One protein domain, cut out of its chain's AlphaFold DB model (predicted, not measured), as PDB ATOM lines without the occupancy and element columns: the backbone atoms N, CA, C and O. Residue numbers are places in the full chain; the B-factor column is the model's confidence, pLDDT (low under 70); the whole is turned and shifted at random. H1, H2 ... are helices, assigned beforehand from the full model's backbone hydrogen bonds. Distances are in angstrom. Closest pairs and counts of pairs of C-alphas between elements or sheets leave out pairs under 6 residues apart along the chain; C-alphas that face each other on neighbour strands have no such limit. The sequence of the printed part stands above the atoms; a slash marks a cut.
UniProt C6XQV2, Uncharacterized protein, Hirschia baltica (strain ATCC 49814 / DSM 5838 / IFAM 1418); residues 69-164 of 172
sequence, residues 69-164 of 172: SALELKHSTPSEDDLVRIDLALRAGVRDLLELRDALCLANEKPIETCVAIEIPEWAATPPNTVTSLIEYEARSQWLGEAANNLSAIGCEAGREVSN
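AT A GLANCE: This is residues 69 to 164 of the 172 residues of an uncharacterized protein of Hirschia baltica (strain ATCC 49814 / DSM 5838 / IFAM 1418) (UniProt C6XQV2). Two long helices, H2 and H5, lie side by side and run the same way, and the stretch between them, with the short helices H3 and H4, folds back along the pair from the end of H2 to the start of H5. Residues 70 to 77 stick out near the start of H2, and residues 159 to 164 at the far end of H5. The printed part has 96 residues with five named helices, H1 to H5 in chain order, and no named strand; the class is all helix. It is loose, with a radius of gyration of the C-alphas of 16.7 A, and flat, spanning 51 by 31 by 16 A.

HOW THE PARTS SIT: H1, residues 69 to 73, touches no helix. H2, residues 80 to 106, is the hub. With residues 101 to 105 alone it touches H3, residues 111 to 114; the closest C-alphas, of Cys 105 and Thr 114, are 5.0 A apart. With residues 90 to 94 alone it only just touches H4, residues 122 to 125, with 3 pairs of C-alphas within 8 A, the closest being Arg 91 and Ala 124 at 5.5 A. H2 touches H5, residues 134 to 163, at a shallow tilt of 31 degrees, the same way; the closest C-alphas, of Leu 97 and Ala 148, are 6.1 A apart. Every O i to N i+4 pair is within hydrogen-bond range in H1 and H2, and 23 of 26 in H5; H3 and H4 are too short for such a pair.

IN THESE COORDINATES: H1 begins at C-alpha 69 (272.513, 467.902, 368.092). H2 measures 39.7 A from first to last C-alpha. H5 measures 40.5 A, has a kink of 28 degrees near residue 150 and ends at C-alpha 163 (298.150, 492.530, 350.613).

THE WHOLE: The C-alphas farthest apart, of His 75 and Asn 108, are 51.6 A apart. The printed part has no cut and no long link. Residues 69 to 81 have pLDDT under 70.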
ATOM      1  N   SER A  69     272.356 469.269 368.600       56.31
ATOM      2  CA  SER A  69     272.513 467.902 368.092       56.31
ATOM      3  C   SER A  69     273.065 466.938 369.146       56.31
ATOM      4  O   SER A  69     272.657 465.789 369.187       56.31
ATOM      5  N   ALA A  70     273.944 467.374 370.053       59.00
ATOM      6  CA  ALA A  70     274.419 466.556 371.174       59.00
ATOM      7  C   ALA A  70     273.300 466.243 372.183       59.00
ATOM      8  O   ALA A  70     273.271 465.163 372.776       59.00
ATOM      9  N   LEU A  71     272.365 467.179 372.364       52.78
ATOM     10  CA  LEU A  71     271.171 466.984 373.182       52.78
ATOM     11  C   LEU A  71     270.194 466.002 372.516       52.78
ATOM     12  O   LEU A  71     269.598 465.178 373.205       52.78
ATOM     13  N   GLU A  72     270.080 466.059 371.188       53.59
ATOM     14  CA  GLU A  72     269.294 465.132 370.365       53.59
ATOM     15  C   GLU A  72     269.932 463.732 370.333       53.59
ATOM     16  O   GLU A  72     269.242 462.756 370.589       53.59
ATOM     17  N   LEU A  73     271.258 463.610 370.190       51.19
ATOM     18  CA  LEU A  73     272.011 462.342 370.223       51.19
ATOM     19  C   LEU A  73     271.870 461.569 371.542       51.19
ATOM     20  O   LEU A  73     271.966 460.344 371.556       51.19
ATOM     21  N   LYS A  74     271.604 462.257 372.662       48.69
ATOM     22  CA  LYS A  74     271.250 461.601 373.934       48.69
ATOM     23  C   LYS A  74     269.921 460.828 373.837       48.69
ATOM     24  O   LYS A  74     269.645 459.975 374.682       48.69
ATOM     25  N   HIS A  75     269.105 461.121 372.824       43.28
ATOM     26  CA  HIS A  75     267.730 460.660 372.676       43.28
ATOM     27  C   HIS A  75     267.361 460.135 371.270       43.28
ATOM     28  O   HIS A  75     266.246 459.638 371.111       43.28
ATOM     29  N   SER A  76     268.253 460.169 370.274       46.16
ATOM     30  CA  SER A  76     267.969 459.696 368.913       46.16
ATOM     31  C   SER A  76     269.204 459.185 368.162       46.16
ATOM     32  O   SER A  76     270.314 459.693 368.313       46.16
ATOM     33  N   THR A  77     268.991 458.194 367.294       57.91
ATOM     34  CA  THR A  77     269.885 457.891 366.165       57.91
ATOM     35  C   THR A  77     269.956 459.095 365.215       57.91
ATOM     36  O   THR A  77     268.968 459.831 365.148       57.91
ATOM     37  N   PRO A  78     271.065 459.304 364.473       61.41
ATOM     38  CA  PRO A  78     271.123 460.317 363.420       61.41
ATOM     39  C   PRO A  78     269.898 460.186 362.522       61.41
ATOM     40  O   PRO A  78     269.558 459.069 362.114       61.41
ATOM     41  N   SER A  79     269.207 461.293 362.266       66.88
ATOM     42  CA  SER A  79     268.083 461.253 361.341       66.88
ATOM     43  C   SER A  79     268.607 460.991 359.924       66.88
ATOM     44  O   SER A  79     269.745 461.336 359.596       66.88
ATOM     45  N   GLU A  80     267.790 460.371 359.072       62.59
ATOM     46  CA  GLU A  80     268.116 460.207 357.648       62.59
ATOM     47  C   GLU A  80     268.424 461.570 356.995       62.59
ATOM     48  O   GLU A  80     269.355 461.685 356.196       62.59
ATOM     49  N   ASP A  81     267.740 462.626 357.448       68.69
ATOM     50  CA  ASP A  81     267.960 464.014 357.032       68.69
ATOM     51  C   ASP A  81     269.373 464.524 357.362       68.69
ATOM     52  O   ASP A  81     269.976 465.234 356.553       68.69
ATOM     53  N   ASP A  82     269.945 464.161 358.514       77.38
ATOM     54  CA  ASP A  82     271.299 464.593 358.890       77.38
ATOM     55  C   ASP A  82     272.368 463.951 358.001       77.38
ATOM     56  O   ASP A  82     273.316 464.622 357.591       77.38
ATOM     57  N   LEU A  83     272.199 462.674 357.645       79.69
ATOM     58  CA  LEU A  83     273.126 461.971 356.754       79.69
ATOM     59  C   LEU A  83     273.085 462.550 355.337       79.69
ATOM     60  O   LEU A  83     274.133 462.774 354.732       79.69
ATOM     61  N   VAL A  84     271.888 462.865 354.834       77.00
ATOM     62  CA  VAL A  84     271.722 463.544 353.541       77.00
ATOM     63  C   VAL A  84     272.379 464.926 353.564       77.00
ATOM     64  O   VAL A  84     273.071 465.295 352.616       77.00
ATOM     65  N   ARG A  85     272.226 465.691 354.651       78.88
ATOM     66  CA  ARG A  85     272.869 467.010 354.792       78.88
ATOM     67  C   ARG A  85     274.394 466.921 354.790       78.88
ATOM     68  O   ARG A  85     275.030 467.747 354.139       78.88
ATOM     69  N   ILE A  86     274.971 465.937 355.482       86.81
ATOM     70  CA  ILE A  86     276.422 465.694 355.483       86.81
ATOM     71  C   ILE A  86     276.908 465.373 354.066       86.81
ATOM     72  O   ILE A  86     277.860 465.990 353.591       86.81
ATOM     73  N   ASP A  87     276.235 464.458 353.368       86.06
ATOM     74  CA  ASP A  87     276.610 464.063 352.007       86.06
ATOM     75  C   ASP A  87     276.556 465.248 351.029       86.06
ATOM     76  O   ASP A  87     277.503 465.493 350.278       86.06
ATOM     77  N   LEU A  88     275.488 466.050 351.089       83.19
ATOM     78  CA  LEU A  88     275.351 467.256 350.271       83.19
ATOM     79  C   LEU A  88     276.449 468.288 350.564       83.19
ATOM     80  O   LEU A  88     276.980 468.879 349.619       83.19
ATOM     81  N   ALA A  89     276.805 468.485 351.836       88.00
ATOM     82  CA  ALA A  89     277.864 469.407 352.241       88.00
ATOM     83  C   ALA A  89     279.243 468.955 351.734       88.00
ATOM     84  O   ALA A  89     279.975 469.756 351.156       88.00
ATOM     85  N   LEU A  90     279.573 467.666 351.862       90.75
ATOM     86  CA  LEU A  90     280.833 467.108 351.356       90.75
ATOM     87  C   LEU A  90     280.967 467.295 349.842       90.75
ATOM     88  O   LEU A  90     282.013 467.708 349.348       90.75
ATOM     89  N   ARG A  91     279.891 467.052 349.091       90.12
ATOM     90  CA  ARG A  91     279.873 467.259 347.634       90.12
ATOM     91  C   ARG A  91     279.982 468.722 347.237       90.12
ATOM     92  O   ARG A  91     280.552 469.013 346.191       90.12
ATOM     93  N   ALA A  92     279.382 469.623 348.015       86.69
ATOM     94  CA  ALA A  92     279.551 471.058 347.815       86.69
ATOM     95  C   ALA A  92     281.017 471.448 347.987       86.69
ATOM     96  O   ALA A  92     281.583 472.011 347.058       86.69
ATOM     97  N   GLY A  93     281.662 470.992 349.061       91.44
ATOM     98  CA  GLY A  93     283.083 471.244 349.279       91.44
ATOM     99  C   GLY A  93     283.987 470.729 348.152       91.44
ATOM    100  O   GLY A  93     284.942 471.405 347.788       91.44
ATOM    101  N   VAL A  94     283.673 469.585 347.530       94.75
ATOM    102  CA  VAL A  94     284.419 469.106 346.344       94.75
ATOM    103  C   VAL A  94     284.278 470.058 345.152       94.75
ATOM    104  O   VAL A  94     285.241 470.263 344.418       94.75
ATOM    105  N   ARG A  95     283.092 470.641 344.935       92.44
ATOM    106  CA  ARG A  95     282.887 471.623 343.859       92.44
ATOM    107  C   ARG A  95     283.645 472.916 344.144       92.44
ATOM    108  O   ARG A  95     284.339 473.392 343.254       92.44
ATOM    109  N   ASP A  96     283.579 473.408 345.375       92.94
ATOM    110  CA  ASP A  96     284.289 474.620 345.795       92.94
ATOM    111  C   ASP A  96     285.815 474.431 345.686       92.94
ATOM    112  O   ASP A  96     286.537 475.328 345.256       92.94
ATOM    113  N   LEU A  97     286.319 473.229 345.996       94.31
ATOM    114  CA  LEU A  97     287.722 472.855 345.804       94.31
ATOM    115  C   LEU A  97     288.146 472.927 344.329       94.31
ATOM    116  O   LEU A  97     289.219 473.443 344.017       94.31
ATOM    117  N   LEU A  98     287.320 472.391 343.426       93.75
ATOM    118  CA  LEU A  98     287.573 472.434 341.984       93.75
ATOM    119  C   LEU A  98     287.552 473.870 341.449       93.75
ATOM    120  O   LEU A  98     288.401 474.226 340.637       93.75
ATOM    121  N   GLU A  99     286.627 474.693 341.936       94.56
ATOM    122  CA  GLU A  99     286.561 476.113 341.592       94.56
ATOM    123  C   GLU A  99     287.818 476.861 342.060       94.56
ATOM    124  O   GLU A  99     288.428 477.586 341.273       94.56
ATOM    125  N   LEU A 100     288.265 476.629 343.301       94.31
ATOM    126  CA  LEU A 100     289.506 477.209 343.821       94.31
ATOM    127  C   LEU A 100     290.718 476.786 342.984       94.31
ATOM    128  O   LEU A 100     291.543 477.628 342.631       94.31
ATOM    129  N   ARG A 101     290.822 475.498 342.637       95.75
ATOM    130  CA  ARG A 101     291.879 474.994 341.751       95.75
ATOM    131  C   ARG A 101     291.904 475.770 340.436       95.75
ATOM    132  O   ARG A 101     292.962 476.247 340.028       95.75
ATOM    133  N   ASP A 102     290.755 475.881 339.775       95.50
ATOM    134  CA  ASP A 102     290.654 476.520 338.462       95.50
ATOM    135  C   ASP A 102     291.015 478.004 338.539       95.50
ATOM    136  O   ASP A 102     291.764 478.496 337.696       95.50
ATOM    137  N   ALA A 103     290.568 478.698 339.589       95.06
ATOM    138  CA  ALA A 103     290.940 480.084 339.840       95.06
ATOM    139  C   ALA A 103     292.460 480.254 340.019       95.06
ATOM    140  O   ALA A 103     293.051 481.133 339.389       95.06
ATOM    141  N   LEU A 104     293.107 479.397 340.816       95.00
ATOM    142  CA  LEU A 104     294.557 479.443 341.037       95.00
ATOM    143  C   LEU A 104     295.349 479.119 339.764       95.00
ATOM    144  O   LEU A 104     296.317 479.811 339.450       95.00
ATOM    145  N   CYS A 105     294.916 478.116 338.997       95.69
ATOM    146  CA  CYS A 105     295.542 477.776 337.722       95.69
ATOM    147  C   CYS A 105     295.431 478.929 336.713       95.69
ATOM    148  O   CYS A 105     296.419 479.293 336.076       95.69
ATOM    149  N   LEU A 106     294.251 479.553 336.593       96.69
ATOM    150  CA  LEU A 106     294.035 480.710 335.714       96.69
ATOM    151  C   LEU A 106     294.849 481.937 336.143       96.69
ATOM    152  O   LEU A 106     295.275 482.711 335.287       96.69
ATOM    153  N   ALA A 107     295.086 482.099 337.446       95.25
ATOM    154  CA  ALA A 107     295.974 483.120 337.998       95.25
ATOM    155  C   ALA A 107     297.469 482.781 337.836       95.25
ATOM    156  O   ALA A 107     298.317 483.623 338.112       95.25
ATOM    157  N   ASN A 108     297.798 481.582 337.340       96.06
ATOM    158  CA  ASN A 108     299.158 481.061 337.211       96.06
ATOM    159  C   ASN A 108     299.905 480.970 338.561       96.06
ATOM    160  O   ASN A 108     301.133 481.065 338.615       96.06
ATOM    161  N   GLU A 109     299.162 480.742 339.645       95.81
ATOM    162  CA  GLU A 109     299.700 480.524 340.986       95.81
ATOM    163  C   GLU A 109     300.125 479.067 341.133       95.81
ATOM    164  O   GLU A 109     299.278 478.174 341.150       95.81
ATOM    165  N   LYS A 110     301.437 478.807 341.227       93.94
ATOM    166  CA  LYS A 110     302.007 477.448 341.352       93.94
ATOM    167  C   LYS A 110     301.396 476.446 340.345       93.94
ATOM    168  O   LYS A 110     300.745 475.477 340.732       93.94
ATOM    169  N   PRO A 111     301.571 476.668 339.027       92.00
ATOM    170  CA  PRO A 111     300.842 475.942 337.982       92.00
ATOM    171  C   PRO A 111     301.145 474.438 337.924       92.00
ATOM    172  O   PRO A 111     300.328 473.673 337.417       92.00
ATOM    173  N   ILE A 112     302.293 473.990 338.446       92.38
ATOM    174  CA  ILE A 112     302.618 472.557 338.543       92.38
ATOM    175  C   ILE A 112     301.682 471.864 339.546       92.38
ATOM    176  O   ILE A 112     301.350 470.697 339.372       92.38
ATOM    177  N   GLU A 113     301.231 472.586 340.567       91.88
ATOM    178  CA  GLU A 113     300.356 472.105 341.627       91.88
ATOM    179  C   GLU A 113     298.876 472.417 341.368       91.88
ATOM    180  O   GLU A 113     298.009 471.650 341.777       91.88
ATOM    181  N   THR A 114     298.565 473.529 340.699       94.06
ATOM    182  CA  THR A 114     297.184 474.024 340.558       94.06
ATOM    183  C   THR A 114     296.550 473.690 339.214       94.06
ATOM    184  O   THR A 114     295.337 473.539 339.146       94.06
ATOM    185  N   CYS A 115     297.329 473.483 338.148       94.44
ATOM    186  CA  CYS A 115     296.790 473.109 336.834       94.44
ATOM    187  C   CYS A 115     296.721 471.592 336.595       94.44
ATOM    188  O   CYS A 115     296.462 471.150 335.473       94.44
ATOM    189  N   VAL A 116     296.962 470.777 337.623       89.62
ATOM    190  CA  VAL A 116     296.866 469.314 337.527       89.62
ATOM    191  C   VAL A 116     295.459 468.817 337.847       89.62
ATOM    192  O   VAL A 116     294.684 469.446 338.570       89.62
ATOM    193  N   ALA A 117     295.112 467.654 337.299       85.56
ATOM    194  CA  ALA A 117     293.858 466.997 337.631       85.56
ATOM    195  C   ALA A 117     293.868 466.566 339.106       85.56
ATOM    196  O   ALA A 117     294.798 465.903 339.559       85.56
ATOM    197  N   ILE A 118     292.809 466.916 339.834       87.81
ATOM    198  CA  ILE A 118     292.537 466.349 341.155       87.81
ATOM    199  C   ILE A 118     291.812 465.031 340.914       87.81
ATOM    200  O   ILE A 118     290.819 465.003 340.183       87.81
ATOM    201  N   GLU A 119     292.297 463.949 341.515       91.38
ATOM    202  CA  GLU A 119     291.580 462.677 341.506       91.38
ATOM    203  C   GLU A 119     290.303 462.822 342.335       91.38
ATOM    204  O   GLU A 119     290.336 462.855 343.564       91.38
ATOM    205  N   ILE A 120     289.167 462.964 341.648       91.62
ATOM    206  CA  ILE A 120     287.870 463.114 342.302       91.62
ATOM    207  C   ILE A 120     287.382 461.741 342.762       91.62
ATOM    208  O   ILE A 120     287.229 460.845 341.927       91.62
ATOM    209  N   PRO A 121     287.099 461.562 344.063       92.25
ATOM    210  CA  PRO A 121     286.590 460.300 344.563       92.25
ATOM    211  C   PRO A 121     285.249 459.937 343.923       92.25
ATOM    212  O   PRO A 121     284.387 460.796 343.718       92.25
ATOM    213  N   GLU A 122     285.023 458.643 343.695       93.44
ATOM    214  CA  GLU A 122     283.789 458.136 343.079       93.44
ATOM    215  C   GLU A 122     282.527 458.588 343.827       93.44
ATOM    216  O   GLU A 122     281.516 458.939 343.210       93.44
ATOM    217  N   TRP A 123     282.596 458.649 345.162       91.38
ATOM    218  CA  TRP A 123     281.472 459.092 345.982       91.38
ATOM    219  C   TRP A 123     281.027 460.509 345.622       91.38
ATOM    220  O   TRP A 123     279.836 460.773 345.685       91.38
ATOM    221  N   ALA A 124     281.931 461.402 345.208       92.25
ATOM    222  CA  ALA A 124     281.604 462.784 344.864       92.25
ATOM    223  C   ALA A 124     280.996 462.912 343.458       92.25
ATOM    224  O   ALA A 124     280.231 463.843 343.201       92.25
ATOM    225  N   ALA A 125     281.302 461.960 342.571       87.25
ATOM    226  CA  ALA A 125     280.853 461.927 341.180       87.25
ATOM    227  C   ALA A 125     279.514 461.190 340.971       87.25
ATOM    228  O   ALA A 125     278.868 461.354 339.936       87.25
ATOM    229  N   THR A 126     279.085 460.380 341.938       85.25
ATOM    230  CA  THR A 126     277.851 459.573 341.880       85.25
ATOM    231  C   THR A 126     276.759 460.155 342.775       85.25
ATOM    232  O   THR A 126     277.102 460.821 343.736       85.25
ATOM    233  N   PRO A 127     275.454 459.951 342.526       79.44
ATOM    234  CA  PRO A 127     274.402 460.479 343.403       79.44
ATOM    235  C   PRO A 127     274.508 460.011 344.875       79.44
ATOM    236  O   PRO A 127     275.053 458.935 345.130       79.44
ATOM    237  N   PRO A 128     273.947 460.774 345.840       73.50
ATOM    238  CA  PRO A 128     273.839 460.357 347.240       73.50
ATOM    239  C   PRO A 128     273.186 458.980 347.390       73.50
ATOM    240  O   PRO A 128     272.250 458.648 346.659       73.50
ATOM    241  N   ASN A 129     273.622 458.208 348.385       73.94
ATOM    242  CA  ASN A 129     272.957 456.972 348.791       73.94
ATOM    243  C   ASN A 129     272.636 457.006 350.292       73.94
ATOM    244  O   ASN A 129     273.337 457.640 351.076       73.94
ATOM    245  N   THR A 130     271.578 456.305 350.696       70.88
ATOM    246  CA  THR A 130     271.092 456.291 352.088       70.88
ATOM    247  C   THR A 130     271.805 455.267 352.975       70.88
ATOM    248  O   THR A 130     271.477 455.133 354.149       70.88
ATOM    249  N   VAL A 131     272.785 454.534 352.436       81.38
ATOM    250  CA  VAL A 131     273.469 453.427 353.132       81.38
ATOM    251  C   VAL A 131     274.886 453.779 353.596       81.38
ATOM    252  O   VAL A 131     275.540 452.958 354.237       81.38
ATOM    253  N   THR A 132     275.366 454.989 353.293       85.38
ATOM    254  CA  THR A 132     276.695 455.458 353.707       85.38
ATOM    255  C   THR A 132     276.760 455.593 355.231       85.38
ATOM    256  O   THR A 132     275.910 456.227 355.859       85.38
ATOM    257  N   SER A 133     277.789 454.999 355.837       87.19
ATOM    258  CA  SER A 133     277.994 455.040 357.289       87.19
ATOM    259  C   SER A 133     278.632 456.356 357.757       87.19
ATOM    260  O   SER A 133     279.356 457.008 357.007       87.19
ATOM    261  N   LEU A 134     278.452 456.721 359.033       85.31
ATOM    262  CA  LEU A 134     279.131 457.890 359.622       85.31
ATOM    263  C   LEU A 134     280.665 457.797 359.573       85.31
ATOM    264  O   LEU A 134     281.323 458.813 359.380       85.31
ATOM    265  N   ILE A 135     281.234 456.595 359.710       87.44
ATOM    266  CA  ILE A 135     282.689 456.380 359.601       87.44
ATOM    267  C   ILE A 135     283.171 456.712 358.187       87.44
ATOM    268  O   ILE A 135     284.230 457.308 358.008       87.44
ATOM    269  N   GLU A 136     282.382 456.355 357.179       90.50
ATOM    270  CA  GLU A 136     282.701 456.692 355.798       90.50
ATOM    271  C   GLU A 136     282.587 458.200 355.548       90.50
ATOM    272  O   GLU A 136     283.462 458.771 354.904       90.50
ATOM    273  N   TYR A 137     281.579 458.875 356.110       89.94
ATOM    274  CA  TYR A 137     281.486 460.336 356.032       89.94
ATOM    275  C   TYR A 137     282.672 461.052 356.687       89.94
ATOM    276  O   TYR A 137     283.164 462.028 356.124       89.94
ATOM    277  N   GLU A 138     283.169 460.553 357.819       90.38
ATOM    278  CA  GLU A 138     284.378 461.087 358.454       90.38
ATOM    279  C   GLU A 138     285.596 460.954 357.527       90.38
ATOM    280  O   GLU A 138     286.311 461.929 357.300       90.38
ATOM    281  N   ALA A 139     285.787 459.789 356.901       90.19
ATOM    282  CA  ALA A 139     286.878 459.580 355.946       90.19
ATOM    283  C   ALA A 139     286.773 460.507 354.719       90.19
ATOM    284  O   ALA A 139     287.773 461.065 354.266       90.19
ATOM    285  N   ARG A 140     285.557 460.721 354.195       94.94
ATOM    286  CA  ARG A 140     285.302 461.675 353.100       94.94
ATOM    287  C   ARG A 140     285.615 463.114 353.520       94.94
ATOM    288  O   ARG A 140     286.197 463.862 352.736       94.94
ATOM    289  N   SER A 141     285.257 463.489 354.748       93.50
ATOM    290  CA  SER A 141     285.566 464.799 355.331       93.50
ATOM    291  C   SER A 141     287.070 465.009 355.483       93.50
ATOM    292  O   SER A 141     287.578 466.072 355.133       93.50
ATOM    293  N   GLN A 142     287.798 463.996 355.957       92.94
ATOM    294  CA  GLN A 142     289.249 464.058 356.091       92.94
ATOM    295  C   GLN A 142     289.931 464.248 354.729       92.94
ATOM    296  O   GLN A 142     290.748 465.156 354.587       92.94
ATOM    297  N   TRP A 143     289.545 463.460 353.718       94.50
ATOM    298  CA  TRP A 143     290.061 463.621 352.354       94.50
ATOM    299  C   TRP A 143     289.831 465.044 351.826       94.50
ATOM    300  O   TRP A 143     290.749 465.670 351.295       94.50
ATOM    301  N   LEU A 144     288.617 465.580 352.012       94.12
ATOM    302  CA  LEU A 144     288.284 466.932 351.567       94.12
ATOM    303  C   LEU A 144     289.135 467.979 352.295       94.12
ATOM    304  O   LEU A 144     289.626 468.906 351.656       94.12
ATOM    305  N   GLY A 145     289.333 467.825 353.606       92.06
ATOM    306  CA  GLY A 145     290.170 468.714 354.407       92.06
ATOM    307  C   GLY A 145     291.628 468.728 353.948       92.06
ATOM    308  O   GLY A 145     292.205 469.800 353.788       92.06
ATOM    309  N   GLU A 146     292.212 467.559 353.680       91.06
ATOM    310  CA  GLU A 146     293.585 467.437 353.173       91.06
ATOM    311  C   GLU A 146     293.740 468.097 351.793       91.06
ATOM    312  O   GLU A 146     294.665 468.884 351.578       91.06
ATOM    313  N   ALA A 147     292.804 467.840 350.874       90.81
ATOM    314  CA  ALA A 147     292.822 468.433 349.540       90.81
ATOM    315  C   ALA A 147     292.618 469.961 349.578       90.81
ATOM    316  O   ALA A 147     293.342 470.701 348.908       90.81
ATOM    317  N   ALA A 148     291.674 470.438 350.395       91.62
ATOM    318  CA  ALA A 148     291.391 471.860 350.566       91.62
ATOM    319  C   ALA A 148     292.560 472.612 351.200       91.62
ATOM    320  O   ALA A 148     292.892 473.693 350.726       91.62
ATOM    321  N   ASN A 149     293.214 472.035 352.214       91.44
ATOM    322  CA  ASN A 149     294.352 472.657 352.886       91.44
ATOM    323  C   ASN A 149     295.516 472.936 351.921       91.44
ATOM    324  O   ASN A 149     296.152 473.984 351.998       91.44
ATOM    325  N   ASN A 150     295.770 472.026 350.977       89.50
ATOM    326  CA  ASN A 150     296.839 472.206 349.995       89.50
ATOM    327  C   ASN A 150     296.587 473.416 349.085       89.50
ATOM    328  O   ASN A 150     297.475 474.247 348.914       89.50
ATOM    329  N   LEU A 151     295.384 473.539 348.514       92.56
ATOM    330  CA  LEU A 151     295.068 474.640 347.597       92.56
ATOM    331  C   LEU A 151     294.824 475.961 348.325       92.56
ATOM    332  O   LEU A 151     295.253 477.011 347.847       92.56
ATOM    333  N   SER A 152     294.178 475.926 349.493       93.62
ATOM    334  CA  SER A 152     293.940 477.132 350.283       93.62
ATOM    335  C   SER A 152     295.256 477.748 350.747       93.62
ATOM    336  O   SER A 152     295.416 478.958 350.633       93.62
ATOM    337  N   ALA A 153     296.247 476.946 351.153       92.88
ATOM    338  CA  ALA A 153     297.571 477.455 351.506       92.88
ATOM    339  C   ALA A 153     298.233 478.229 350.352       92.88
ATOM    340  O   ALA A 153     298.860 479.259 350.596       92.88
ATOM    341  N   ILE A 154     298.067 477.767 349.106       93.56
ATOM    342  CA  ILE A 154     298.588 478.446 347.910       93.56
ATOM    343  C   ILE A 154     297.876 479.783 347.702       93.56
ATOM    344  O   ILE A 154     298.539 480.809 347.602       93.56
ATOM    345  N   GLY A 155     296.539 479.783 347.690       93.94
ATOM    346  CA  GLY A 155     295.766 481.013 347.496       93.94
ATOM    347  C   GLY A 155     295.993 482.044 348.600       93.94
ATOM    348  O   GLY A 155     296.091 483.239 348.333       93.94
ATOM    349  N   CYS A 156     296.138 481.585 349.839       93.25
ATOM    350  CA  CYS A 156     296.414 482.454 350.971       93.25
ATOM    351  C   CYS A 156     297.826 483.037 350.923       93.25
ATOM    352  O   CYS A 156     297.986 484.213 351.230       93.25
ATOM    353  N   GLU A 157     298.836 482.269 350.501       93.81
ATOM    354  CA  GLU A 157     300.183 482.811 350.286       93.81
ATOM    355  C   GLU A 157     300.186 483.876 349.185       93.81
ATOM    356  O   GLU A 157     300.630 484.993 349.433       93.81
ATOM    357  N   ALA A 158     299.581 483.585 348.029       91.50
ATOM    358  CA  ALA A 158     299.453 484.554 346.939       91.50
ATOM    359  C   ALA A 158     298.748 485.846 347.401       91.50
ATOM    360  O   ALA A 158     299.175 486.959 347.095       91.50
ATOM    361  N   GLY A 159     297.695 485.715 348.214       91.56
ATOM    362  CA  GLY A 159     297.000 486.853 348.813       91.56
ATOM    363  C   GLY A 159     297.861 487.653 349.801       91.56
ATOM    364  O   GLY A 159     297.770 488.883 349.838       91.56
ATOM    365  N   ARG A 160     298.717 486.993 350.591       91.62
ATOM    366  CA  ARG A 160     299.640 487.662 351.523       91.62
ATOM    367  C   ARG A 160     300.684 488.486 350.782       91.62
ATOM    368  O   ARG A 160     300.908 489.637 351.152       91.62
ATOM    369  N   GLU A 161     301.253 487.935 349.710       89.69
ATOM    370  CA  GLU A 161     302.276 488.601 348.893       89.69
ATOM    371  C   GLU A 161     301.801 489.952 348.329       89.69
ATOM    372  O   GLU A 161     302.584 490.897 348.237       89.69
ATOM    373  N   VAL A 162     300.511 490.074 347.994       91.19
ATOM    374  CA  VAL A 162     299.944 491.314 347.432       91.19
ATOM    375  C   VAL A 162     299.347 492.259 348.475       91.19
ATOM    376  O   VAL A 162     299.304 493.469 348.249       91.19
ATOM    377  N   SER A 163     298.865 491.735 349.603       88.69
ATOM    378  CA  SER A 163     298.150 492.530 350.613       88.69
ATOM    379  C   SER A 163     299.042 493.051 351.743       88.69
ATOM    380  O   SER A 163     298.677 494.035 352.385       88.69
ATOM    381  N   ASN A 164     300.209 492.432 351.977       84.81
ATOM    382  CA  ASN A 164     301.033 492.608 353.183       84.81
ATOM    383  C   ASN A 164     300.292 492.309 354.504       84.81
ATOM    384  O   ASN A 164     300.736 492.743 355.568       84.81
TER     385      ASN A 164